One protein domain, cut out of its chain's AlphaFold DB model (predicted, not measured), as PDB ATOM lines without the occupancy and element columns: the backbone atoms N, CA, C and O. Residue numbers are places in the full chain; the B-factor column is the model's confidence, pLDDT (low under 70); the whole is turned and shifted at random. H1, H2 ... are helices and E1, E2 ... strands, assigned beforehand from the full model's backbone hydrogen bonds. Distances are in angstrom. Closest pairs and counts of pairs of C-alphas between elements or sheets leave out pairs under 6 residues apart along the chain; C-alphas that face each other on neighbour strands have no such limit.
ATOM      1  N   SER A   2     310.856 370.128 280.060       55.19
ATOM      2  CA  SER A   2     311.942 369.712 279.168       55.19
ATOM      3  C   SER A   2     312.522 370.978 278.549       55.19
ATOM      4  O   SER A   2     311.744 371.825 278.109       55.19
ATOM      5  N   ASP A   3     313.845 371.132 278.544       70.88
ATOM      6  CA  ASP A   3     314.471 372.237 277.821       70.88
ATOM      7  C   ASP A   3     314.126 372.087 276.339       70.88
ATOM      8  O   ASP A   3     314.624 371.192 275.655       70.88
ATOM      9  N   LYS A   4     313.194 372.921 275.870       82.62
ATOM     10  CA  LYS A   4     312.793 372.950 274.470       82.62
ATOM     11  C   LYS A   4     313.952 373.453 273.632       82.62
ATOM     12  O   LYS A   4     314.630 374.415 274.012       82.62
ATOM     13  N   LYS A   5     314.190 372.787 272.506       90.81
ATOM     14  CA  LYS A   5     315.357 373.078 271.678       90.81
ATOM     15  C   LYS A   5     315.158 374.364 270.895       90.81
ATOM     16  O   LYS A   5     314.076 374.626 270.370       90.81
ATOM     17  N   ILE A   6     316.229 375.140 270.796       93.56
ATOM     18  CA  ILE A   6     316.348 376.209 269.812       93.56
ATOM     19  C   ILE A   6     317.299 375.689 268.744       93.56
ATOM     20  O   ILE A   6     318.390 375.217 269.063       93.56
ATOM     21  N   VAL A   7     316.851 375.716 267.500       94.25
ATOM     22  CA  VAL A   7     317.528 375.094 266.365       94.25
ATOM     23  C   VAL A   7     317.654 376.087 265.226       94.25
ATOM     24  O   VAL A   7     316.860 377.020 265.109       94.25
ATOM     25  N   ASN A   8     318.633 375.863 264.361       94.69
ATOM     26  CA  ASN A   8     318.695 376.489 263.056       94.69
ATOM     27  C   ASN A   8     318.047 375.562 262.028       94.69
ATOM     28  O   ASN A   8     318.391 374.385 261.927       94.69
ATOM     29  N   ILE A   9     317.109 376.107 261.261       94.31
ATOM     30  CA  ILE A   9     316.420 375.412 260.177       94.31
ATOM     31  C   ILE A   9     316.977 375.922 258.852       94.31
ATOM     32  O   ILE A   9     316.841 377.104 258.524       94.31
ATOM     33  N   GLN A  10     317.588 375.033 258.072       94.38
ATOM     34  CA  GLN A  10     318.099 375.345 256.743       94.38
ATOM     35  C   GLN A  10     316.943 375.418 255.734       94.38
ATOM     36  O   GLN A  10     316.305 374.413 255.425       94.38
ATOM     37  N   LEU A  11     316.684 376.608 255.185       91.38
ATOM     38  CA  LEU A  11     315.607 376.836 254.211       91.38
ATOM     39  C   LEU A  11     316.095 376.711 252.762       91.38
ATOM     40  O   LEU A  11     315.366 376.258 251.882       91.38
ATOM     41  N   THR A  12     317.324 377.147 252.492       91.31
ATOM     42  CA  THR A  12     317.979 377.066 251.173       91.31
ATOM     43  C   THR A  12     319.471 376.814 251.361       91.31
ATOM     44  O   THR A  12     319.931 376.770 252.485       91.31
ATOM     45  N   LYS A  13     320.288 376.722 250.303       86.75
ATOM     46  CA  LYS A  13     321.755 376.571 250.455       86.75
ATOM     47  C   LYS A  13     322.447 377.722 251.201       86.75
ATOM     48  O   LYS A  13     323.555 377.534 251.684       86.75
ATOM     49  N   THR A  14     321.832 378.901 251.258       90.69
ATOM     50  CA  THR A  14     322.447 380.121 251.813       90.69
ATOM     51  C   THR A  14     321.609 380.783 252.901       90.69
ATOM     52  O   THR A  14     322.016 381.815 253.426       90.69
ATOM     53  N   LYS A  15     320.436 380.228 253.224       91.88
ATOM     54  CA  LYS A  15     319.513 380.796 254.204       91.88
ATOM     55  C   LYS A  15     319.153 379.754 255.254       91.88
ATOM     56  O   LYS A  15     318.618 378.698 254.912       91.88
ATOM     57  N   SER A  16     319.373 380.115 256.508       92.25
ATOM     58  CA  SER A  16     318.873 379.431 257.694       92.25
ATOM     59  C   SER A  16     318.111 380.419 258.576       92.25
ATOM     60  O   SER A  16     318.242 381.636 258.414       92.25
ATOM     61  N   VAL A  17     317.276 379.898 259.470       94.25
ATOM     62  CA  VAL A  17     316.540 380.685 260.466       94.25
ATOM     63  C   VAL A  17     316.608 380.002 261.824       94.25
ATOM     64  O   VAL A  17     316.510 378.777 261.895       94.25
ATOM     65  N   ALA A  18     316.741 380.788 262.890       95.12
ATOM     66  CA  ALA A  18     316.619 380.283 264.250       95.12
ATOM     67  C   ALA A  18     315.138 380.104 264.607       95.12
ATOM     68  O   ALA A  18     314.315 380.990 264.361       95.12
ATOM     69  N   ALA A  19     314.802 378.964 265.197       95.25
ATOM     70  CA  ALA A  19     313.447 378.619 265.589       95.25
ATOM     71  C   ALA A  19     313.442 377.844 266.908       95.25
ATOM     72  O   ALA A  19     314.355 377.070 267.194       95.25
ATOM     73  N   VAL A  20     312.392 378.019 267.706       94.94
ATOM     74  CA  VAL A  20     312.196 377.271 268.953       94.94
ATOM     75  C   VAL A  20     311.161 376.175 268.764       94.94
ATOM     76  O   VAL A  20     310.156 376.355 268.075       94.94
ATOM     77  N   GLU A  21     311.408 375.029 269.378       93.81
ATOM     78  CA  GLU A  21     310.464 373.921 269.444       93.81
ATOM     79  C   GLU A  21     309.195 374.347 270.201       93.81
ATOM     80  O   GLU A  21     309.264 374.937 271.275       93.81
ATOM     81  N   ILE A  22     308.017 374.048 269.658       93.19
ATOM     82  CA  ILE A  22     306.707 374.352 270.270       93.19
ATOM     83  C   ILE A  22     305.803 373.117 270.361       93.19
ATOM     84  O   ILE A  22     304.611 373.215 270.637       93.19
ATOM     85  N   GLY A  23     306.362 371.942 270.101       88.88
ATOM     86  CA  GLY A  23     305.685 370.656 270.124       88.88
ATOM     87  C   GLY A  23     306.495 369.632 269.343       88.88
ATOM     88  O   GLY A  23     307.472 369.979 268.683       88.88
ATOM     89  N   LYS A  24     306.066 368.369 269.390       88.56
ATOM     90  CA  LYS A  24     306.761 367.287 268.691       88.56
ATOM     91  C   LYS A  24     306.919 367.614 267.200       88.56
ATOM     92  O   LYS A  24     305.917 367.815 266.512       88.56
ATOM     93  N   ASP A  25     308.170 367.663 266.743       88.88
ATOM     94  CA  ASP A  25     308.573 367.938 265.357       88.88
ATOM     95  C   ASP A  25     307.989 369.248 264.789       88.88
ATOM     96  O   ASP A  25     307.729 369.368 263.586       88.88
ATOM     97  N   LYS A  26     307.753 370.238 265.663       93.56
ATOM     98  CA  LYS A  26     307.146 371.527 265.323       93.56
ATOM     99  C   LYS A  26     307.949 372.676 265.925       93.56
ATOM    100  O   LYS A  26     308.128 372.741 267.138       93.56
ATOM    101  N   TYR A  27     308.344 373.617 265.078       94.69
ATOM    102  CA  TYR A  27     309.196 374.750 265.432       94.69
ATOM    103  C   TYR A  27     308.592 376.060 264.930       94.69
ATOM    104  O   TYR A  27     307.814 376.053 263.973       94.69
ATOM    105  N   VAL A  28     308.950 377.178 265.553       95.56
ATOM    106  CA  VAL A  28     308.524 378.516 265.125       95.56
ATOM    107  C   VAL A  28     309.679 379.510 265.195       95.56
ATOM    108  O   VAL A  28     310.426 379.520 266.177       95.56
ATOM    109  N   ASP A  29     309.843 380.312 264.147       94.94
ATOM    110  CA  ASP A  29     310.845 381.381 264.105       94.94
ATOM    111  C   ASP A  29     310.313 382.707 264.674       94.94
ATOM    112  O   ASP A  29     309.162 382.817 265.104       94.94
ATOM    113  N   ALA A  30     311.180 383.721 264.707       92.31
ATOM    114  CA  ALA A  30     310.855 385.049 265.228       92.31
ATOM    115  C   ALA A  30     309.784 385.794 264.404       92.31
ATOM    116  O   ALA A  30     309.112 386.674 264.941       92.31
ATOM    117  N   ASP A  31     309.592 385.419 263.136       92.94
ATOM    118  CA  ASP A  31     308.566 385.985 262.256       92.94
ATOM    119  C   ASP A  31     307.206 385.273 262.425       92.94
ATOM    120  O   ASP A  31     306.216 385.628 261.781       92.94
ATOM    121  N   GLY A  32     307.132 384.262 263.300       90.44
ATOM    122  CA  GLY A  32     305.930 383.471 263.553       90.44
ATOM    123  C   GLY A  32     305.683 382.371 262.517       90.44
ATOM    124  O   GLY A  32     304.620 381.739 262.529       90.44
ATOM    125  N   VAL A  33     306.640 382.099 261.625       94.69
ATOM    126  CA  VAL A  33     306.520 381.026 260.638       94.69
ATOM    127  C   VAL A  33     306.686 379.687 261.344       94.69
ATOM    128  O   VAL A  33     307.667 379.436 262.039       94.69
ATOM    129  N   THR A  34     305.700 378.808 261.164       95.44
ATOM    130  CA  THR A  34     305.704 377.472 261.766       95.44
ATOM    131  C   THR A  34     306.249 376.430 260.794       95.44
ATOM    132  O   THR A  34     305.689 376.230 259.715       95.44
ATOM    133  N   TYR A  35     307.252 375.676 261.233       93.75
ATOM    134  CA  TYR A  35     307.861 374.561 260.511       93.75
ATOM    135  C   TYR A  35     307.435 373.237 261.155       93.75
ATOM    136  O   TYR A  35     307.382 373.128 262.381       93.75
ATOM    137  N   LYS A  36     307.083 372.230 260.347       94.00
ATOM    138  CA  LYS A  36     306.565 370.933 260.818       94.00
ATOM    139  C   LYS A  36     307.209 369.791 260.049       94.00
ATOM    140  O   LYS A  36     307.299 369.889 258.829       94.00
ATOM    141  N   ASN A  37     307.540 368.701 260.743       89.81
ATOM    142  CA  ASN A  37     308.054 367.459 260.149       89.81
ATOM    143  C   ASN A  37     309.237 367.706 259.195       89.81
ATOM    144  O   ASN A  37     309.274 367.156 258.097       89.81
ATOM    145  N   MET A  38     310.152 368.590 259.591       88.38
ATOM    146  CA  MET A  38     311.352 368.882 258.811       88.38
ATOM    147  C   MET A  38     312.309 367.688 258.867       88.38
ATOM    148  O   MET A  38     312.448 367.061 259.920       88.38
ATOM    149  N   ASP A  39     312.987 367.405 257.755       90.06
ATOM    150  CA  ASP A  39     314.049 366.398 257.721       90.06
ATOM    151  C   ASP A  39     315.150 366.773 258.718       90.06
ATOM    152  O   ASP A  39     315.582 367.928 258.771       90.06
ATOM    153  N   SER A  40     315.627 365.798 259.501       87.12
ATOM    154  CA  SER A  40     316.641 366.029 260.541       87.12
ATOM    155  C   SER A  40     317.917 366.661 259.997       87.12
ATOM    156  O   SER A  40     318.556 367.436 260.697       87.12
ATOM    157  N   ASP A  41     318.258 366.372 258.741       91.62
ATOM    158  CA  ASP A  41     319.456 366.881 258.067       91.62
ATOM    159  C   ASP A  41     319.382 368.395 257.785       91.62
ATOM    160  O   ASP A  41     320.394 369.022 257.473       91.62
ATOM    161  N   LEU A  42     318.189 368.994 257.889       91.75
ATOM    162  CA  LEU A  42     317.954 370.433 257.749       91.75
ATOM    163  C   LEU A  42     317.927 371.164 259.097       91.75
ATOM    164  O   LEU A  42     317.725 372.379 259.114       91.75
ATOM    165  N   ILE A  43     318.090 370.444 260.208       92.31
ATOM    166  CA  ILE A  43     318.029 370.982 261.564       92.31
ATOM    167  C   ILE A  43     319.413 370.863 262.199       92.31
ATOM    168  O   ILE A  43     319.969 369.772 262.308       92.31
ATOM    169  N   SER A  44     319.956 371.980 262.671       91.62
ATOM    170  CA  SER A  44     321.194 372.011 263.450       91.62
ATOM    171  C   SER A  44     321.000 372.768 264.759       91.62
ATOM    172  O   SER A  44     320.017 373.490 264.927       91.62
ATOM    173  N   ASP A  45     321.946 372.636 265.685       88.56
ATOM    174  CA  ASP A  45     321.947 373.453 266.899       88.56
ATOM    175  C   ASP A  45     322.121 374.946 266.544       88.56
ATOM    176  O   ASP A  45     322.779 375.307 265.559       88.56
ATOM    177  N   ALA A  46     321.459 375.820 267.306       86.75
ATOM    178  CA  ALA A  46     321.532 377.271 267.139       86.75
ATOM    179  C   ALA A  46     322.617 377.862 268.053       86.75
ATOM    180  O   ALA A  46     322.317 378.472 269.078       86.75
ATOM    181  N   ASP A  47     323.885 377.660 267.691       81.25
ATOM    182  CA  ASP A  47     325.022 378.098 268.516       81.25
ATOM    183  C   ASP A  47     325.298 379.610 268.423       81.25
ATOM    184  O   ASP A  47     325.813 380.204 269.369       81.25
ATOM    185  N   ASP A  48     324.899 380.243 267.314       84.94
ATOM    186  CA  ASP A  48     325.246 381.634 266.983       84.94
ATOM    187  C   ASP A  48     324.267 382.696 267.528       84.94
ATOM    188  O   ASP A  48     324.454 383.888 267.276       84.94
ATOM    189  N   ILE A  49     323.217 382.302 268.260       88.38
ATOM    190  CA  ILE A  49     322.234 383.245 268.828       88.38
ATOM    191  C   ILE A  49     322.653 383.753 270.214       88.38
ATOM    192  O   ILE A  49     323.219 383.016 271.028       88.38
ATOM    193  N   SER A  50     322.339 385.016 270.500       91.81
ATOM    194  CA  SER A  50     322.628 385.662 271.787       91.81
ATOM    195  C   SER A  50     321.840 385.047 272.951       91.81
ATOM    196  O   SER A  50     320.811 384.392 272.767       91.81
ATOM    197  N   GLU A  51     322.298 385.268 274.185       90.94
ATOM    198  CA  GLU A  51     321.589 384.779 275.376       90.94
ATOM    199  C   GLU A  51     320.222 385.461 275.558       90.94
ATOM    200  O   GLU A  51     319.254 384.820 275.979       90.94
ATOM    201  N   GLU A  52     320.104 386.732 275.175       92.94
ATOM    202  CA  GLU A  52     318.842 387.470 275.160       92.94
ATOM    203  C   GLU A  52     317.839 386.862 274.166       92.94
ATOM    204  O   GLU A  52     316.657 386.695 274.493       92.94
ATOM    205  N   GLU A  53     318.300 386.468 272.973       92.31
ATOM    206  CA  GLU A  53     317.480 385.748 271.991       92.31
ATOM    207  C   GLU A  53     317.057 384.380 272.526       92.31
ATOM    208  O   GLU A  53     315.874 384.041 272.456       92.31
ATOM    209  N   LYS A  54     317.974 383.619 273.142       91.00
ATOM    210  CA  LYS A  54     317.647 382.322 273.759       91.00
ATOM    211  C   LYS A  54     316.565 382.459 274.825       91.00
ATOM    212  O   LYS A  54     315.616 381.670 274.839       91.00
ATOM    213  N   HIS A  55     316.676 383.452 275.705       91.50
ATOM    214  CA  HIS A  55     315.665 383.718 276.728       91.50
ATOM    215  C   HIS A  55     314.306 384.062 276.099       91.50
ATOM    216  O   HIS A  55     313.273 383.538 276.519       91.50
ATOM    217  N   THR A  56     314.304 384.895 275.058       94.25
ATOM    218  CA  THR A  56     313.078 385.314 274.364       94.25
ATOM    219  C   THR A  56     312.411 384.150 273.630       94.25
ATOM    220  O   THR A  56     311.201 383.969 273.754       94.25
ATOM    221  N   PHE A  57     313.182 383.297 272.952       94.06
ATOM    222  CA  PHE A  57     312.681 382.066 272.335       94.06
ATOM    223  C   PHE A  57     312.071 381.111 273.366       94.06
ATOM    224  O   PHE A  57     310.992 380.566 273.136       94.06
ATOM    225  N   LYS A  58     312.711 380.938 274.529       91.75
ATOM    226  CA  LYS A  58     312.163 380.112 275.617       91.75
ATOM    227  C   LYS A  58     310.843 380.666 276.150       91.75
ATOM    228  O   LYS A  58     309.903 379.895 276.328       91.75
ATOM    229  N   PHE A  59     310.754 381.981 276.354       92.31
ATOM    230  CA  PHE A  59     309.507 382.636 276.752       92.31
ATOM    231  C   PHE A  59     308.416 382.479 275.684       92.31
ATOM    232  O   PHE A  59     307.284 382.123 275.999       92.31
ATOM    233  N   MET A  60     308.753 382.655 274.404       93.12
ATOM    234  CA  MET A  60     307.813 382.410 273.310       93.12
ATOM    235  C   MET A  60     307.313 380.960 273.326       93.12
ATOM    236  O   MET A  60     306.111 380.719 273.244       93.12
ATOM    237  N   SER A  61     308.211 379.991 273.500       92.75
ATOM    238  CA  SER A  61     307.848 378.581 273.632       92.75
ATOM    239  C   SER A  61     306.913 378.309 274.816       92.75
ATOM    240  O   SER A  61     305.986 377.514 274.657       92.75
ATOM    241  N   SER A  62     307.131 378.932 275.983       93.38
ATOM    242  CA  SER A  62     306.236 378.739 277.135       93.38
ATOM    243  C   SER A  62     304.842 379.296 276.861       93.38
ATOM    244  O   SER A  62     303.859 378.649 277.193       93.38
ATOM    245  N   LEU A  63     304.740 380.434 276.166       94.19
ATOM    246  CA  LEU A  63     303.443 380.968 275.744       94.19
ATOM    247  C   LEU A  63     302.713 380.022 274.778       94.19
ATOM    248  O   LEU A  63     301.493 379.902 274.846       94.19
ATOM    249  N   TYR A  64     303.436 379.327 273.893       93.56
ATOM    250  CA  TYR A  64     302.829 378.297 273.043       93.56
ATOM    251  C   TYR A  64     302.314 377.094 273.845       93.56
ATOM    252  O   TYR A  64     301.275 376.544 273.477       93.56
ATOM    253  N   ASP A  65     302.995 376.703 274.927       92.19
ATOM    254  CA  ASP A  65     302.497 375.664 275.838       92.19
ATOM    255  C   ASP A  65     301.232 376.123 276.566       92.19
ATOM    256  O   ASP A  65     300.236 375.396 276.563       92.19
ATOM    257  N   ASP A  66     301.234 377.348 277.099       95.00
ATOM    258  CA  ASP A  66     300.068 377.941 277.763       95.00
ATOM    259  C   ASP A  66     298.859 377.991 276.810       95.00
ATOM    260  O   ASP A  66     297.741 377.633 277.182       95.00
ATOM    261  N   ILE A  67     299.072 378.384 275.546       94.62
ATOM    262  CA  ILE A  67     298.024 378.381 274.514       94.62
ATOM    263  C   ILE A  67     297.515 376.960 274.256       94.62
ATOM    264  O   ILE A  67     296.302 376.760 274.180       94.62
ATOM    265  N   ALA A  68     298.405 375.974 274.123       92.06
ATOM    266  CA  ALA A  68     298.008 374.591 273.877       92.06
ATOM    267  C   ALA A  68     297.165 374.027 275.033       92.06
ATOM    268  O   ALA A  68     296.139 373.384 274.785       92.06
ATOM    269  N   GLU A  69     297.541 374.323 276.279       95.25
ATOM    270  CA  GLU A  69     296.763 373.949 277.461       95.25
ATOM    271  C   GLU A  69     295.381 374.623 277.452       95.25
ATOM    272  O   GLU A  69     294.357 373.958 277.634       95.25
ATOM    273  N   LEU A  70     295.319 375.928 277.168       97.50
ATOM    274  CA  LEU A  70     294.057 376.669 277.072       97.50
ATOM    275  C   LEU A  70     293.154 376.140 275.950       97.50
ATOM    276  O   LEU A  70     291.934 376.057 276.124       97.50
ATOM    277  N   GLU A  71     293.718 375.752 274.806       96.44
ATOM    278  CA  GLU A  71     292.965 375.123 273.722       96.44
ATOM    279  C   GLU A  71     292.378 373.770 274.136       96.44
ATOM    280  O   GLU A  71     291.229 373.469 273.798       96.44
ATOM    281  N   GLU A  72     293.128 372.950 274.875       96.44
ATOM    282  CA  GLU A  72     292.633 371.675 275.397       96.44
ATOM    283  C   GLU A  72     291.511 371.889 276.422       96.44
ATOM    284  O   GLU A  72     290.441 371.274 276.318       96.44
ATOM    285  N   GLN A  73     291.694 372.833 277.351       97.62
ATOM    286  CA  GLN A  73     290.664 373.227 278.311       97.62
ATOM    287  C   GLN A  73     289.399 373.734 277.604       97.62
ATOM    288  O   GLN A  73     288.288 373.325 277.958       97.62
ATOM    289  N   LYS A  74     289.545 374.561 276.559       97.62
ATOM    290  CA  LYS A  74     288.430 375.038 275.730       97.62
ATOM    291  C   LYS A  74     287.668 373.872 275.100       97.62
ATOM    292  O   LYS A  74     286.448 373.812 275.241       97.62
ATOM    293  N   ARG A  75     288.360 372.902 274.487       97.62
ATOM    294  CA  ARG A  75     287.716 371.707 273.901       97.62
ATOM    295  C   ARG A  75     286.954 370.896 274.951       97.62
ATOM    296  O   ARG A  75     285.842 370.440 274.687       97.62
ATOM    297  N   ALA A  76     287.518 370.735 276.149       97.69
ATOM    298  CA  ALA A  76     286.851 370.036 277.245       97.69
ATOM    299  C   ALA A  76     285.588 370.776 277.725       97.69
ATOM    300  O   ALA A  76     284.563 370.145 278.006       97.69
ATOM    301  N   ILE A  77     285.633 372.110 277.801       97.69
ATOM    302  CA  ILE A  77     284.474 372.951 278.129       97.69
ATOM    303  C   ILE A  77     283.409 372.850 277.033       97.69
ATOM    304  O   ILE A  77     282.244 372.598 277.348       97.69
ATOM    305  N   ASP A  78     283.792 372.958 275.762       97.19
ATOM    306  CA  ASP A  78     282.880 372.838 274.621       97.19
ATOM    307  C   ASP A  78     282.162 371.478 274.617       97.19
ATOM    308  O   ASP A  78     280.941 371.412 274.435       97.19
ATOM    309  N   ALA A  79     282.879 370.392 274.926       97.31
ATOM    310  CA  ALA A  79     282.289 369.063 275.079       97.31
ATOM    311  C   ALA A  79     281.261 369.004 276.227       97.31
ATOM    312  O   ALA A  79     280.169 368.450 276.056       97.31
ATOM    313  N   LYS A  80     281.557 369.619 277.382       98.06
ATOM    314  CA  LYS A  80     280.613 369.718 278.514       98.06
ATOM    315  C   LYS A  80     279.375 370.544 278.156       98.06
ATOM    316  O   LYS A  80     278.257 370.160 278.518       98.06
ATOM    317  N   ILE A  81     279.543 371.644 277.422       97.00
ATOM    318  CA  ILE A  81     278.437 372.474 276.923       97.00
ATOM    319  C   ILE A  81     277.555 371.657 275.973       97.00
ATOM    320  O   ILE A  81     276.331 371.648 276.131       97.00
ATOM    321  N   ALA A  82     278.149 370.937 275.019       97.06
ATOM    322  CA  ALA A  82     277.417 370.093 274.079       97.06
ATOM    323  C   ALA A  82     276.622 368.986 274.795       97.06
ATOM    324  O   ALA A  82     275.432 368.798 274.514       97.06
ATOM    325  N   ALA A  83     277.236 368.308 275.770       97.94
ATOM    326  CA  ALA A  83     276.563 367.312 276.603       97.94
ATOM    327  C   ALA A  83     275.378 367.921 277.375       97.94
ATOM    328  O   ALA A  83     274.271 367.385 277.341       97.94
ATOM    329  N   SER A  84     275.572 369.091 277.987       97.75
ATOM    330  CA  SER A  84     274.523 369.790 278.742       97.75
ATOM    331  C   SER A  84     273.358 370.222 277.845       97.75
ATOM    332  O   SER A  84     272.195 370.012 278.189       97.75
ATOM    333  N   LYS A  85     273.640 370.746 276.642       96.62
ATOM    334  CA  LYS A  85     272.618 371.070 275.630       96.62
ATOM    335  C   LYS A  85     271.795 369.837 275.235       96.62
ATOM    336  O   LYS A  85     270.575 369.944 275.080       96.62
ATOM    337  N   LYS A  86     272.427 368.664 275.110       95.81
ATOM    338  CA  LYS A  86     271.739 367.392 274.823       95.81
ATOM    339  C   LYS A  86     270.789 366.993 275.955       95.81
ATOM    340  O   LYS A  86     269.645 366.632 275.675       95.81
ATOM    341  N   GLU A  87     271.216 367.107 277.211       97.69
ATOM    342  CA  GLU A  87     270.359 366.814 278.369       97.69
ATOM    343  C   GLU A  87     269.203 367.815 278.503       97.69
ATOM    344  O   GLU A  87     268.060 367.411 278.714       97.69
ATOM    345  N   ILE A  88     269.441 369.107 278.246       95.81
ATOM    346  CA  ILE A  88     268.371 370.115 278.169       95.81
ATOM    347  C   ILE A  88     267.352 369.745 277.082       95.81
ATOM    348  O   ILE A  88     266.146 369.842 277.316       95.81
ATOM    349  N   LYS A  89     267.797 369.295 275.899       92.19
ATOM    350  CA  LYS A  89     266.892 368.856 274.820       92.19
ATOM    351  C   LYS A  89     266.006 367.687 275.269       92.19
ATOM    352  O   LYS A  89     264.802 367.711 275.002       92.19
ATOM    353  N   LYS A  90     266.569 366.708 275.990       94.06
ATOM    354  CA  LYS A  90     265.805 365.595 276.581       94.06
ATOM    355  C   LYS A  90     264.796 366.093 277.617       94.06
ATOM    356  O   LYS A  90     263.618 365.769 277.508       94.06
ATOM    357  N   ALA A  91     265.217 366.939 278.557       95.88
ATOM    358  CA  ALA A  91     264.334 367.505 279.576       95.88
ATOM    359  C   ALA A  91     263.177 368.305 278.953       95.88
ATOM    360  O   ALA A  91     262.019 368.113 279.322       95.88
ATOM    361  N   LYS A  92     263.456 369.130 277.933       92.06
ATOM    362  CA  LYS A  92     262.427 369.840 277.156       92.06
ATOM    363  C   LYS A  92     261.428 368.878 276.508       92.06
ATOM    364  O   LYS A  92     260.245 369.197 276.455       92.06
ATOM    365  N   SER A  93     261.875 367.730 275.991       88.56
ATOM    366  CA  SER A  93     260.982 366.698 275.442       88.56
ATOM    367  C   SER A  93     260.110 366.057 276.528       88.56
ATOM    368  O   SER A  93     258.900 365.972 276.347       88.56
ATOM    369  N   VAL A  94     260.678 365.709 277.688       93.44
ATOM    370  CA  VAL A  94     259.915 365.158 278.824       93.44
ATOM    371  C   VAL A  94     258.847 366.141 279.308       93.44
ATOM    372  O   VAL A  94     257.689 365.759 279.452       93.44
ATOM    373  N   ILE A  95     259.199 367.419 279.494       92.94
ATOM    374  CA  ILE A  95     258.247 368.467 279.900       92.94
ATOM    375  C   ILE A  95     257.107 368.585 278.886       92.94
ATOM    376  O   ILE A  95     255.943 368.656 279.275       92.94
ATOM    377  N   ARG A  96     257.426 368.584 277.587       91.56
ATOM    378  CA  ARG A  96     256.431 368.625 276.509       91.56
ATOM    379  C   ARG A  96     255.467 367.441 276.578       91.56
ATOM    380  O   ARG A  96     254.258 367.663 276.580       91.56
ATOM    381  N   ASN A  97     255.991 366.227 276.742       88.56
ATOM    382  CA  ASN A  97     255.191 365.008 276.874       88.56
ATOM    383  C   ASN A  97     254.279 365.048 278.107       88.56
ATOM    384  O   ASN A  97     253.089 364.774 277.986       88.56
ATOM    385  N   LEU A  98     254.797 365.460 279.272       91.81
ATOM    386  CA  LEU A  98     253.999 365.631 280.496       91.81
ATOM    387  C   LEU A  98     252.907 366.690 280.332       91.81
ATOM    388  O   LEU A  98     251.813 366.569 280.875       91.81
ATOM    389  N   GLN A  99     253.193 367.732 279.558       90.44
ATOM    390  CA  GLN A  99     252.216 368.744 279.199       90.44
ATOM    391  C   GLN A  99     251.259 368.264 278.095       90.44
ATOM    392  O   GLN A  99     250.312 368.985 277.803       90.44
ATOM    393  N   GLY A 100     251.469 367.112 277.461       89.69
ATOM    394  CA  GLY A 100     250.668 366.668 276.316       89.69
ATOM    395  C   GLY A 100     250.776 367.600 275.104       89.69
ATOM    396  O   GLY A 100     249.797 367.781 274.384       89.69
TER     397      GLY A 100
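Overview. This is residues 2 to 100 of the 247 residues of an uncharacterized protein of Blautia sp. BCRC 81119 (UniProt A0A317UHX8). The model is a small, strongly twisted sheet of five strands with one very long helix, H1, whose residues 53 to 68 pack over one face of the sheet, while its residues 69 to 98 stick out as a long arm. The arm, residues 69 to 100, of which 69 to 98 belong to H1, stands free and makes most of the length; without it the head is a body of 67 residues spanning 34 by 26 by 22 A. The printed part has 99 residues, with five named strands and then one named helix along the chain; the sheet's order is E4, E3, E2, E1, E5, all antiparallel, and the class is mixed, helices and strands. The whole is extended, with a radius of gyration of the C-alphas of 22.8 A and spans of 77 by 26 by 22 A.

Arrangement. E1, residues 6 to 10, and E2, residues 16 to 23, form a hairpin, their directions at 131 degrees, with N 9 and O 17 at 2.8 A, within hydrogen-bond range. E2 bends by 52 degrees at residue 20. E3, residues 26 to 29, forms a hairpin with E2 at 134 degrees, with N 22 and O 26 at 2.8 A. E4, residues 34 to 36, forms a hairpin with E3 at 151 degrees, with N 35 and O 27 at 2.8 A. E1 to E4 are a meander, each strand the antiparallel neighbour of the one before. E5, residues 43 to 45, is the antiparallel neighbour of E1 at 136 degrees, with N 8 and O 44 at 2.8 A. E4 and E5 are the edge strands and are apart. H1, residues 51 to 98, is on one face of the sheet, an arrangement of two layers, at a height over the sheet of 9.8 A. It lies over E2 and only just over E1, on which 3 of its C-alphas fall, and runs slantwise to the strands, at 38 degrees to E2 on the local plane. The closest C-alphas of E2 and H1 are those of Ile 22 and Ser 61, 5.5 A apart. E3 and H1 are near each other, with 7 pairs of C-alphas within 10 A. In H1 every O i to N i+4 pair is within hydrogen-bond range.

Along the chain. E1 begins at C-alpha 6, (316.348, 376.209, 269.812), and measures 13.2 A from first to last C-alpha. E2 measures 20.1 A, E3 10.6 A, E4 6.7 A and E5 7.1 A. H1 runs 70.4 A, from C-alpha 51 at (321.589, 384.779, 275.376) to C-alpha 98 at (253.999, 365.631, 280.496).

Size, cuts and confidence. The two C-alphas farthest apart are those of Thr 14 and Gly 100, at 77.0 A. The printed part has no cut. The link from E4 to E5 is short, the other links are tight, and no link is long. The mean pLDDT of the printed part is 92.3, and residue 2 alone is under 70.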